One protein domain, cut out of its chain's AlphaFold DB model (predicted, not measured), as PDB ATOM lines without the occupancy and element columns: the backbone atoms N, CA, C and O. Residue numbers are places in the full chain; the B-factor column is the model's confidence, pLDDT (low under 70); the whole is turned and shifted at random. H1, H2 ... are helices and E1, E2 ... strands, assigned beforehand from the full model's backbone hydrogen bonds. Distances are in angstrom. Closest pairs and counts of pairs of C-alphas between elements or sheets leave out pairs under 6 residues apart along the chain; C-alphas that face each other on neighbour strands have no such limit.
ATOM      1  N   GLU A   2     -94.892  70.273  24.889       71.31
ATOM      2  CA  GLU A   2     -96.217  70.712  24.464       71.31
ATOM      3  C   GLU A   2     -96.754  71.795  25.407       71.31
ATOM      4  O   GLU A   2     -96.597  71.690  26.625       71.31
ATOM      5  N   ASN A   3     -97.373  72.831  24.848       72.62
ATOM      6  CA  ASN A   3     -98.185  73.802  25.572       72.62
ATOM      7  C   ASN A   3     -99.515  73.965  24.824       72.62
ATOM      8  O   ASN A   3     -99.502  74.239  23.626       72.62
ATOM      9  N   ASP A   4    -100.640  73.751  25.506       75.25
ATOM     10  CA  ASP A   4    -101.991  73.785  24.923       75.25
ATOM     11  C   ASP A   4    -102.154  72.958  23.626       75.25
ATOM     12  O   ASP A   4    -102.798  73.392  22.669       75.25
ATOM     13  N   GLY A   5    -101.558  71.762  23.553       73.25
ATOM     14  CA  GLY A   5    -101.653  70.911  22.359       73.25
ATOM     15  C   GLY A   5    -100.661  71.246  21.244       73.25
ATOM     16  O   GLY A   5    -100.683  70.596  20.200       73.25
ATOM     17  N   GLN A   6     -99.803  72.257  21.423       72.88
ATOM     18  CA  GLN A   6     -98.833  72.679  20.414       72.88
ATOM     19  C   GLN A   6     -97.394  72.526  20.900       72.88
ATOM     20  O   GLN A   6     -97.037  72.908  22.014       72.88
ATOM     21  N   GLU A   7     -96.542  71.997  20.024       83.44
ATOM     22  CA  GLU A   7     -95.101  71.937  20.260       83.44
ATOM     23  C   GLU A   7     -94.531  73.350  20.400       83.44
ATOM     24  O   GLU A   7     -94.762  74.221  19.560       83.44
ATOM     25  N   THR A   8     -93.789  73.583  21.479       86.69
ATOM     26  CA  THR A   8     -93.284  74.905  21.849       86.69
ATOM     27  C   THR A   8     -91.781  74.901  22.103       86.69
ATOM     28  O   THR A   8     -91.147  73.857  22.284       86.69
ATOM     29  N   THR A   9     -91.195  76.098  22.116       90.38
ATOM     30  CA  THR A   9     -89.796  76.303  22.501       90.38
ATOM     31  C   THR A   9     -89.713  76.672  23.977       90.38
ATOM     32  O   THR A   9     -90.550  77.407  24.498       90.38
ATOM     33  N   VAL A  10     -88.668  76.186  24.640       91.88
ATOM     34  CA  VAL A  10     -88.382  76.505  26.035       91.88
ATOM     35  C   VAL A  10     -87.092  77.303  26.112       91.88
ATOM     36  O   VAL A  10     -86.063  76.874  25.592       91.88
ATOM     37  N   PHE A  11     -87.151  78.452  26.776       91.44
ATOM     38  CA  PHE A  11     -86.000  79.324  26.987       91.44
ATOM     39  C   PHE A  11     -85.662  79.381  28.469       91.44
ATOM     40  O   PHE A  11     -86.544  79.557  29.304       91.44
ATOM     41  N   LEU A  12     -84.380  79.260  28.792       95.50
ATOM     42  CA  LEU A  12     -83.875  79.380  30.153       95.50
ATOM     43  C   LEU A  12     -83.307  80.790  30.346       95.50
ATOM     44  O   LEU A  12     -82.564  81.277  29.491       95.50
ATOM     45  N   SER A  13     -83.664  81.457  31.446       95.81
ATOM     46  CA  SER A  13     -83.042  82.728  31.821       95.81
ATOM     47  C   SER A  13     -81.540  82.540  32.044       95.81
ATOM     48  O   SER A  13     -81.085  81.476  32.451       95.81
ATOM     49  N   THR A  14     -80.747  83.589  31.833       96.38
ATOM     50  CA  THR A  14     -79.282  83.520  31.984       96.38
ATOM     51  C   THR A  14     -78.826  83.196  33.409       96.38
ATOM     52  O   THR A  14     -77.713  82.719  33.603       96.38
ATOM     53  N   ASP A  15     -79.666  83.468  34.411       96.62
ATOM     54  CA  ASP A  15     -79.431  83.105  35.813       96.62
ATOM     55  C   ASP A  15     -79.951  81.702  36.183       96.62
ATOM     56  O   ASP A  15     -79.834  81.296  37.337       96.62
ATOM     57  N   ASN A  16     -80.512  80.963  35.217       95.56
ATOM     58  CA  ASN A  16     -81.089  79.622  35.344       95.56
ATOM     59  C   ASN A  16     -82.234  79.488  36.363       95.56
ATOM     60  O   ASN A  16     -82.567  78.374  36.769       95.56
ATOM     61  N   LYS A  17     -82.838  80.596  36.805       97.44
ATOM     62  CA  LYS A  17     -83.926  80.575  37.797       97.44
ATOM     63  C   LYS A  17     -85.315  80.531  37.179       97.44
ATOM     64  O   LYS A  17     -86.267  80.178  37.872       97.44
ATOM     65  N   TYR A  18     -85.438  80.897  35.907       95.69
ATOM     66  CA  TYR A  18     -86.717  81.037  35.229       95.69
ATOM     67  C   TYR A  18     -86.698  80.336  33.883       95.69
ATOM     68  O   TYR A  18     -85.715  80.380  33.146       95.69
ATOM     69  N   THR A  19     -87.838  79.751  33.549       94.19
ATOM     70  CA  THR A  19     -88.072  79.118  32.261       94.19
ATOM     71  C   THR A  19     -89.244  79.810  31.588       94.19
ATOM     72  O   THR A  19     -90.284  80.020  32.211       94.19
ATOM     73  N   PHE A  20     -89.083  80.150  30.315       91.44
ATOM     74  CA  PHE A  20     -90.096  80.817  29.511       91.44
ATOM     75  C   PHE A  20     -90.613  79.863  28.437       91.44
ATOM     76  O   PHE A  20     -89.838  79.337  27.635       91.44
ATOM     77  N   LEU A  21     -91.929  79.667  28.426       90.81
ATOM     78  CA  LEU A  21     -92.660  78.959  27.380       90.81
ATOM     79  C   LEU A  21     -93.347  80.026  26.530       90.81
ATOM     80  O   LEU A  21     -94.441  80.482  26.853       90.81
ATOM     81  N   VAL A  22     -92.643  80.512  25.510       85.12
ATOM     82  CA  VAL A  22     -93.058  81.674  24.712       85.12
ATOM     83  C   VAL A  22     -92.734  81.466  23.238       85.12
ATOM     84  O   VAL A  22     -91.828  80.712  22.888       85.12
ATOM     85  N   ASN A  23     -93.445  82.186  22.371       88.75
ATOM     86  CA  ASN A  23     -93.083  82.308  20.963       88.75
ATOM     87  C   ASN A  23     -92.096  83.463  20.786       88.75
ATOM     88  O   ASN A  23     -92.446  84.619  21.025       88.75
ATOM     89  N   LEU A  24     -90.874  83.153  20.359       92.38
ATOM     90  CA  LEU A  24     -89.845  84.151  20.101       92.38
ATOM     91  C   LEU A  24     -90.035  84.777  18.717       92.38
ATOM     92  O   LEU A  24     -90.154  84.066  17.714       92.38
ATOM     93  N   VAL A  25     -90.025  86.108  18.684       93.88
ATOM     94  CA  VAL A  25     -90.077  86.927  17.470       93.88
ATOM     95  C   VAL A  25     -88.894  87.893  17.494       93.88
ATOM     96  O   VAL A  25     -88.620  88.479  18.542       93.88
ATOM     97  N   ASP A  26     -88.169  88.020  16.383       94.75
ATOM     98  CA  ASP A  26     -87.048  88.964  16.279       94.75
ATOM     99  C   ASP A  26     -87.503  90.405  15.973       94.75
ATOM    100  O   ASP A  26     -88.694  90.692  15.838       94.75
ATOM    101  N   SER A  27     -86.545  91.333  15.885       97.06
ATOM    102  CA  SER A  27     -86.813  92.752  15.612       97.06
ATOM    103  C   SER A  27     -87.466  93.012  14.255       97.06
ATOM    104  O   SER A  27     -88.116  94.043  14.093       97.06
ATOM    105  N   ASP A  28     -87.307  92.090  13.307       97.12
ATOM    106  CA  ASP A  28     -87.850  92.192  11.954       97.12
ATOM    107  C   ASP A  28     -89.244  91.544  11.855       97.12
ATOM    108  O   ASP A  28     -89.896  91.604  10.811       97.12
ATOM    109  N   GLY A  29     -89.731  90.945  12.949       94.38
ATOM    110  CA  GLY A  29     -91.026  90.277  13.017       94.38
ATOM    111  C   GLY A  29     -90.989  88.791  12.647       94.38
ATOM    112  O   GLY A  29     -92.052  88.172  12.536       94.38
ATOM    113  N   ASN A  30     -89.811  88.178  12.481       94.62
ATOM    114  CA  ASN A  30     -89.711  86.759  12.145       94.62
ATOM    115  C   ASN A  30     -89.997  85.885  13.370       94.62
ATOM    116  O   ASN A  30     -89.385  86.040  14.425       94.62
ATOM    117  N   LYS A  31     -90.895  84.904  13.222       93.19
ATOM    118  CA  LYS A  31     -91.269  83.950  14.281       93.19
ATOM    119  C   LYS A  31     -90.228  82.833  14.411       93.19
ATOM    120  O   LYS A  31     -90.396  81.745  13.861       93.19
ATOM    121  N   LEU A  32     -89.152  83.097  15.150       93.31
ATOM    122  CA  LEU A  32     -88.026  82.173  15.329       93.31
ATOM    123  C   LEU A  32     -88.446  80.822  15.926       93.31
ATOM    124  O   LEU A  32     -88.021  79.778  15.433       93.31
ATOM    125  N   SER A  33     -89.321  80.830  16.940       92.00
ATOM    126  CA  SER A  33     -89.816  79.594  17.568       92.00
ATOM    127  C   SER A  33     -90.516  78.670  16.571       92.00
ATOM    128  O   SER A  33     -90.241  77.471  16.553       92.00
ATOM    129  N   THR A  34     -91.373  79.216  15.701       90.56
ATOM    130  CA  THR A  34     -92.093  78.434  14.684       90.56
ATOM    131  C   THR A  34     -91.124  77.767  13.717       90.56
ATOM    132  O   THR A  34     -91.228  76.566  13.491       90.56
ATOM    133  N   LEU A  35     -90.126  78.506  13.225       91.50
ATOM    134  CA  LEU A  35     -89.121  77.965  12.305       91.50
ATOM    135  C   LEU A  35     -88.343  76.793  12.916       91.50
ATOM    136  O   LEU A  35     -87.998  75.841  12.220       91.50
ATOM    137  N   TRP A  36     -88.048  76.840  14.216       92.25
ATOM    138  CA  TRP A  36     -87.353  75.742  14.888       92.25
ATOM    139  C   TRP A  36     -88.252  74.530  15.108       92.25
ATOM    140  O   TRP A  36     -87.802  73.409  14.877       92.25
ATOM    141  N   VAL A  37     -89.513  74.731  15.496       91.31
ATOM    142  CA  VAL A  37     -90.489  73.636  15.617       91.31
ATOM    143  C   VAL A  37     -90.697  72.957  14.258       91.31
ATOM    144  O   VAL A  37     -90.577  71.736  14.151       91.31
ATOM    145  N   GLU A  38     -90.894  73.737  13.196       91.62
ATOM    146  CA  GLU A  38     -91.040  73.225  11.829       91.62
ATOM    147  C   GLU A  38     -89.797  72.496  11.323       91.62
ATOM    148  O   GLU A  38     -89.908  71.544  10.557       91.62
ATOM    149  N   LYS A  39     -88.605  72.919  11.747       93.06
ATOM    150  CA  LYS A  39     -87.352  72.308  11.302       93.06
ATOM    151  C   LYS A  39     -86.981  71.052  12.084       93.06
ATOM    152  O   LYS A  39     -86.427  70.123  11.500       93.06
ATOM    153  N   TYR A  40     -87.224  71.030  13.391       92.38
ATOM    154  CA  TYR A  40     -86.669  70.004  14.279       92.38
ATOM    155  C   TYR A  40     -87.712  69.073  14.888       92.38
ATOM    156  O   TYR A  40     -87.349  67.976  15.299       92.38
ATOM    157  N   VAL A  41     -88.985  69.474  14.941       91.31
ATOM    158  CA  VAL A  41     -90.039  68.689  15.597       91.31
ATOM    159  C   VAL A  41     -90.935  68.000  14.573       91.31
ATOM    160  O   VAL A  41     -91.059  66.777  14.594       91.31
ATOM    161  N   TYR A  42     -91.518  68.747  13.632       91.19
ATOM    162  CA  TYR A  42     -92.462  68.157  12.675       91.19
ATOM    163  C   TYR A  42     -91.845  67.137  11.707       91.19
ATOM    164  O   TYR A  42     -92.491  66.119  11.478       91.19
ATOM    165  N   PRO A  43     -90.626  67.311  11.160       95.12
ATOM    166  CA  PRO A  43     -90.064  66.351  10.214       95.12
ATOM    167  C   PRO A  43     -89.835  64.944  10.791       95.12
ATOM    168  O   PRO A  43     -90.295  63.987  10.164       95.12
ATOM    169  N   PRO A  44     -89.181  64.754  11.961       94.75
ATOM    170  CA  PRO A  44     -89.039  63.416  12.531       94.75
ATOM    171  C   PRO A  44     -90.390  62.809  12.922       94.75
ATOM    172  O   PRO A  44     -90.603  61.625  12.670       94.75
ATOM    173  N   LEU A  45     -91.323  63.614  13.446       93.00
ATOM    174  CA  LEU A  45     -92.675  63.149  13.767       93.00
ATOM    175  C   LEU A  45     -93.427  62.686  12.510       93.00
ATOM    176  O   LEU A  45     -94.011  61.605  12.498       93.00
ATOM    177  N   ALA A  46     -93.383  63.471  11.432       94.56
ATOM    178  CA  ALA A  46     -93.999  63.125  10.156       94.56
ATOM    179  C   ALA A  46     -93.385  61.852   9.562       94.56
ATOM    180  O   ALA A  46     -94.112  61.014   9.036       94.56
ATOM    181  N   HIS A  47     -92.065  61.678   9.679       96.19
ATOM    182  CA  HIS A  47     -91.385  60.470   9.222       96.19
ATOM    183  C   HIS A  47     -91.818  59.229  10.017       96.19
ATOM    184  O   HIS A  47     -92.134  58.202   9.419       96.19
ATOM    185  N   GLU A  48     -91.889  59.328  11.346       96.31
ATOM    186  CA  GLU A  48     -92.352  58.232  12.201       96.31
ATOM    187  C   GLU A  48     -93.816  57.876  11.920       96.31
ATOM    188  O   GLU A  48     -94.159  56.700  11.788       96.31
ATOM    189  N   MET A  49     -94.680  58.885  11.780       95.81
ATOM    190  CA  MET A  49     -96.075  58.682  11.398       95.81
ATOM    191  C   MET A  49     -96.156  57.960  10.057       95.81
ATOM    192  O   MET A  49     -96.735  56.876   9.996       95.81
ATOM    193  N   TRP A  50     -95.494  58.489   9.024       97.00
ATOM    194  CA  TRP A  50     -95.493  57.905   7.684       97.00
ATOM    195  C   TRP A  50     -95.035  56.443   7.681       97.00
ATOM    196  O   TRP A  50     -95.649  55.599   7.025       97.00
ATOM    197  N   HIS A  51     -93.994  56.123   8.455       97.00
ATOM    198  CA  HIS A  51     -93.528  54.750   8.648       97.00
ATOM    199  C   HIS A  51     -94.616  53.859   9.258       97.00
ATOM    200  O   HIS A  51     -94.921  52.801   8.711       97.00
ATOM    201  N   LYS A  52     -95.262  54.311  10.339       97.00
ATOM    202  CA  LYS A  52     -96.353  53.578  11.001       97.00
ATOM    203  C   LYS A  52     -97.554  53.344  10.084       97.00
ATOM    204  O   LYS A  52     -98.153  52.274  10.132       97.00
ATOM    205  N   GLN A  53     -97.905  54.298   9.216       96.81
ATOM    206  CA  GLN A  53     -98.927  54.049   8.193       96.81
ATOM    207  C   GLN A  53     -98.459  52.997   7.170       96.81
ATOM    208  O   GLN A  53     -99.252  52.152   6.754       96.81
ATOM    209  N   GLY A  54     -97.168  52.991   6.825       95.19
ATOM    210  CA  GLY A  54     -96.480  51.936   6.068       95.19
ATOM    211  C   GLY A  54     -96.720  50.522   6.566       95.19
ATOM    212  O   GLY A  54     -97.032  49.646   5.760       95.19
ATOM    213  N   GLU A  55     -96.609  50.336   7.876       96.81
ATOM    214  CA  GLU A  55     -96.733  49.042   8.557       96.81
ATOM    215  C   GLU A  55     -98.182  48.637   8.857       96.81
ATOM    216  O   GLU A  55     -98.436  47.525   9.317       96.81
ATOM    217  N   SER A  56     -99.142  49.532   8.620       96.31
ATOM    218  CA  SER A  56    -100.549  49.261   8.901       96.31
ATOM    219  C   SER A  56    -101.176  48.291   7.890       96.31
ATOM    220  O   SER A  56    -100.648  48.053   6.803       96.31
TER     221      SER A  56
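AT A GLANCE: This is residues 2 to 56 of the 108 residues of the protein "Thiol:disulfide interchange protein DsbG" of Salmonella enterica subsp. enterica serovar Rubislaw str. ATCC 10717 (UniProt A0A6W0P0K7). A small hairpin of two short strands, E1 and E2, stands at one end, and two helices, H1 and then H2, follow one another end to end as a long arm away from it. Most of H2 sticks out, with residues 43 to 56 standing free, and so does the tip of the hairpin, residues 13 to 18. The printed part has 55 residues, with the order E1, E2, H1, H2; the sheet E1 - E2 is antiparallel and the class is mixed, helices and strands. The whole is only just loose, close to extended, with a radius of gyration of the C-alphas of 14.9 A, and is elongated, spanning 47 by 28 by 19 A.

IN THESE COORDINATES: Start at residues 2 to 3, which pair antiparallel with residues 6 to 7, a pairing too short to be named. Find C-alpha 10 at (-88.382, 76.505, 26.035), where E1 begins; it holds residues 10 to 12. E2 holds residues 19 to 21. H1, residues 32 to 40, is 12.3 A long and begins at C-alpha 32, (-88.026, 82.173, 15.329). H2, residues 42 to 55, is 20.0 A long and ends at C-alpha 55, (-96.733, 49.042, 8.557).

HOW THE PARTS SIT: E1 and E2 form a hairpin, antiparallel at 156 degrees between their directions. Look at C-alphas 12 and 19, which face each other at 4.7 A; N 20 and O 11, 2.8 A apart, are within hydrogen-bond range. H1 and H2 meet only through their link. E1 is apart from H1 and H2, and E2 is apart from H2. In H1 and H2 every O i to N i+4 pair is within hydrogen-bond range.

THE WHOLE: The two farthest C-alphas, of Asp 15 and Ser 56, are 48.1 A apart. Without the free stretches the body spans 27 by 22 by 16 A. The printed part has no cut and no long link; the link from H1 to H2 is tight. The mean pLDDT of the printed part is 91.7, and no printed residue is under 70.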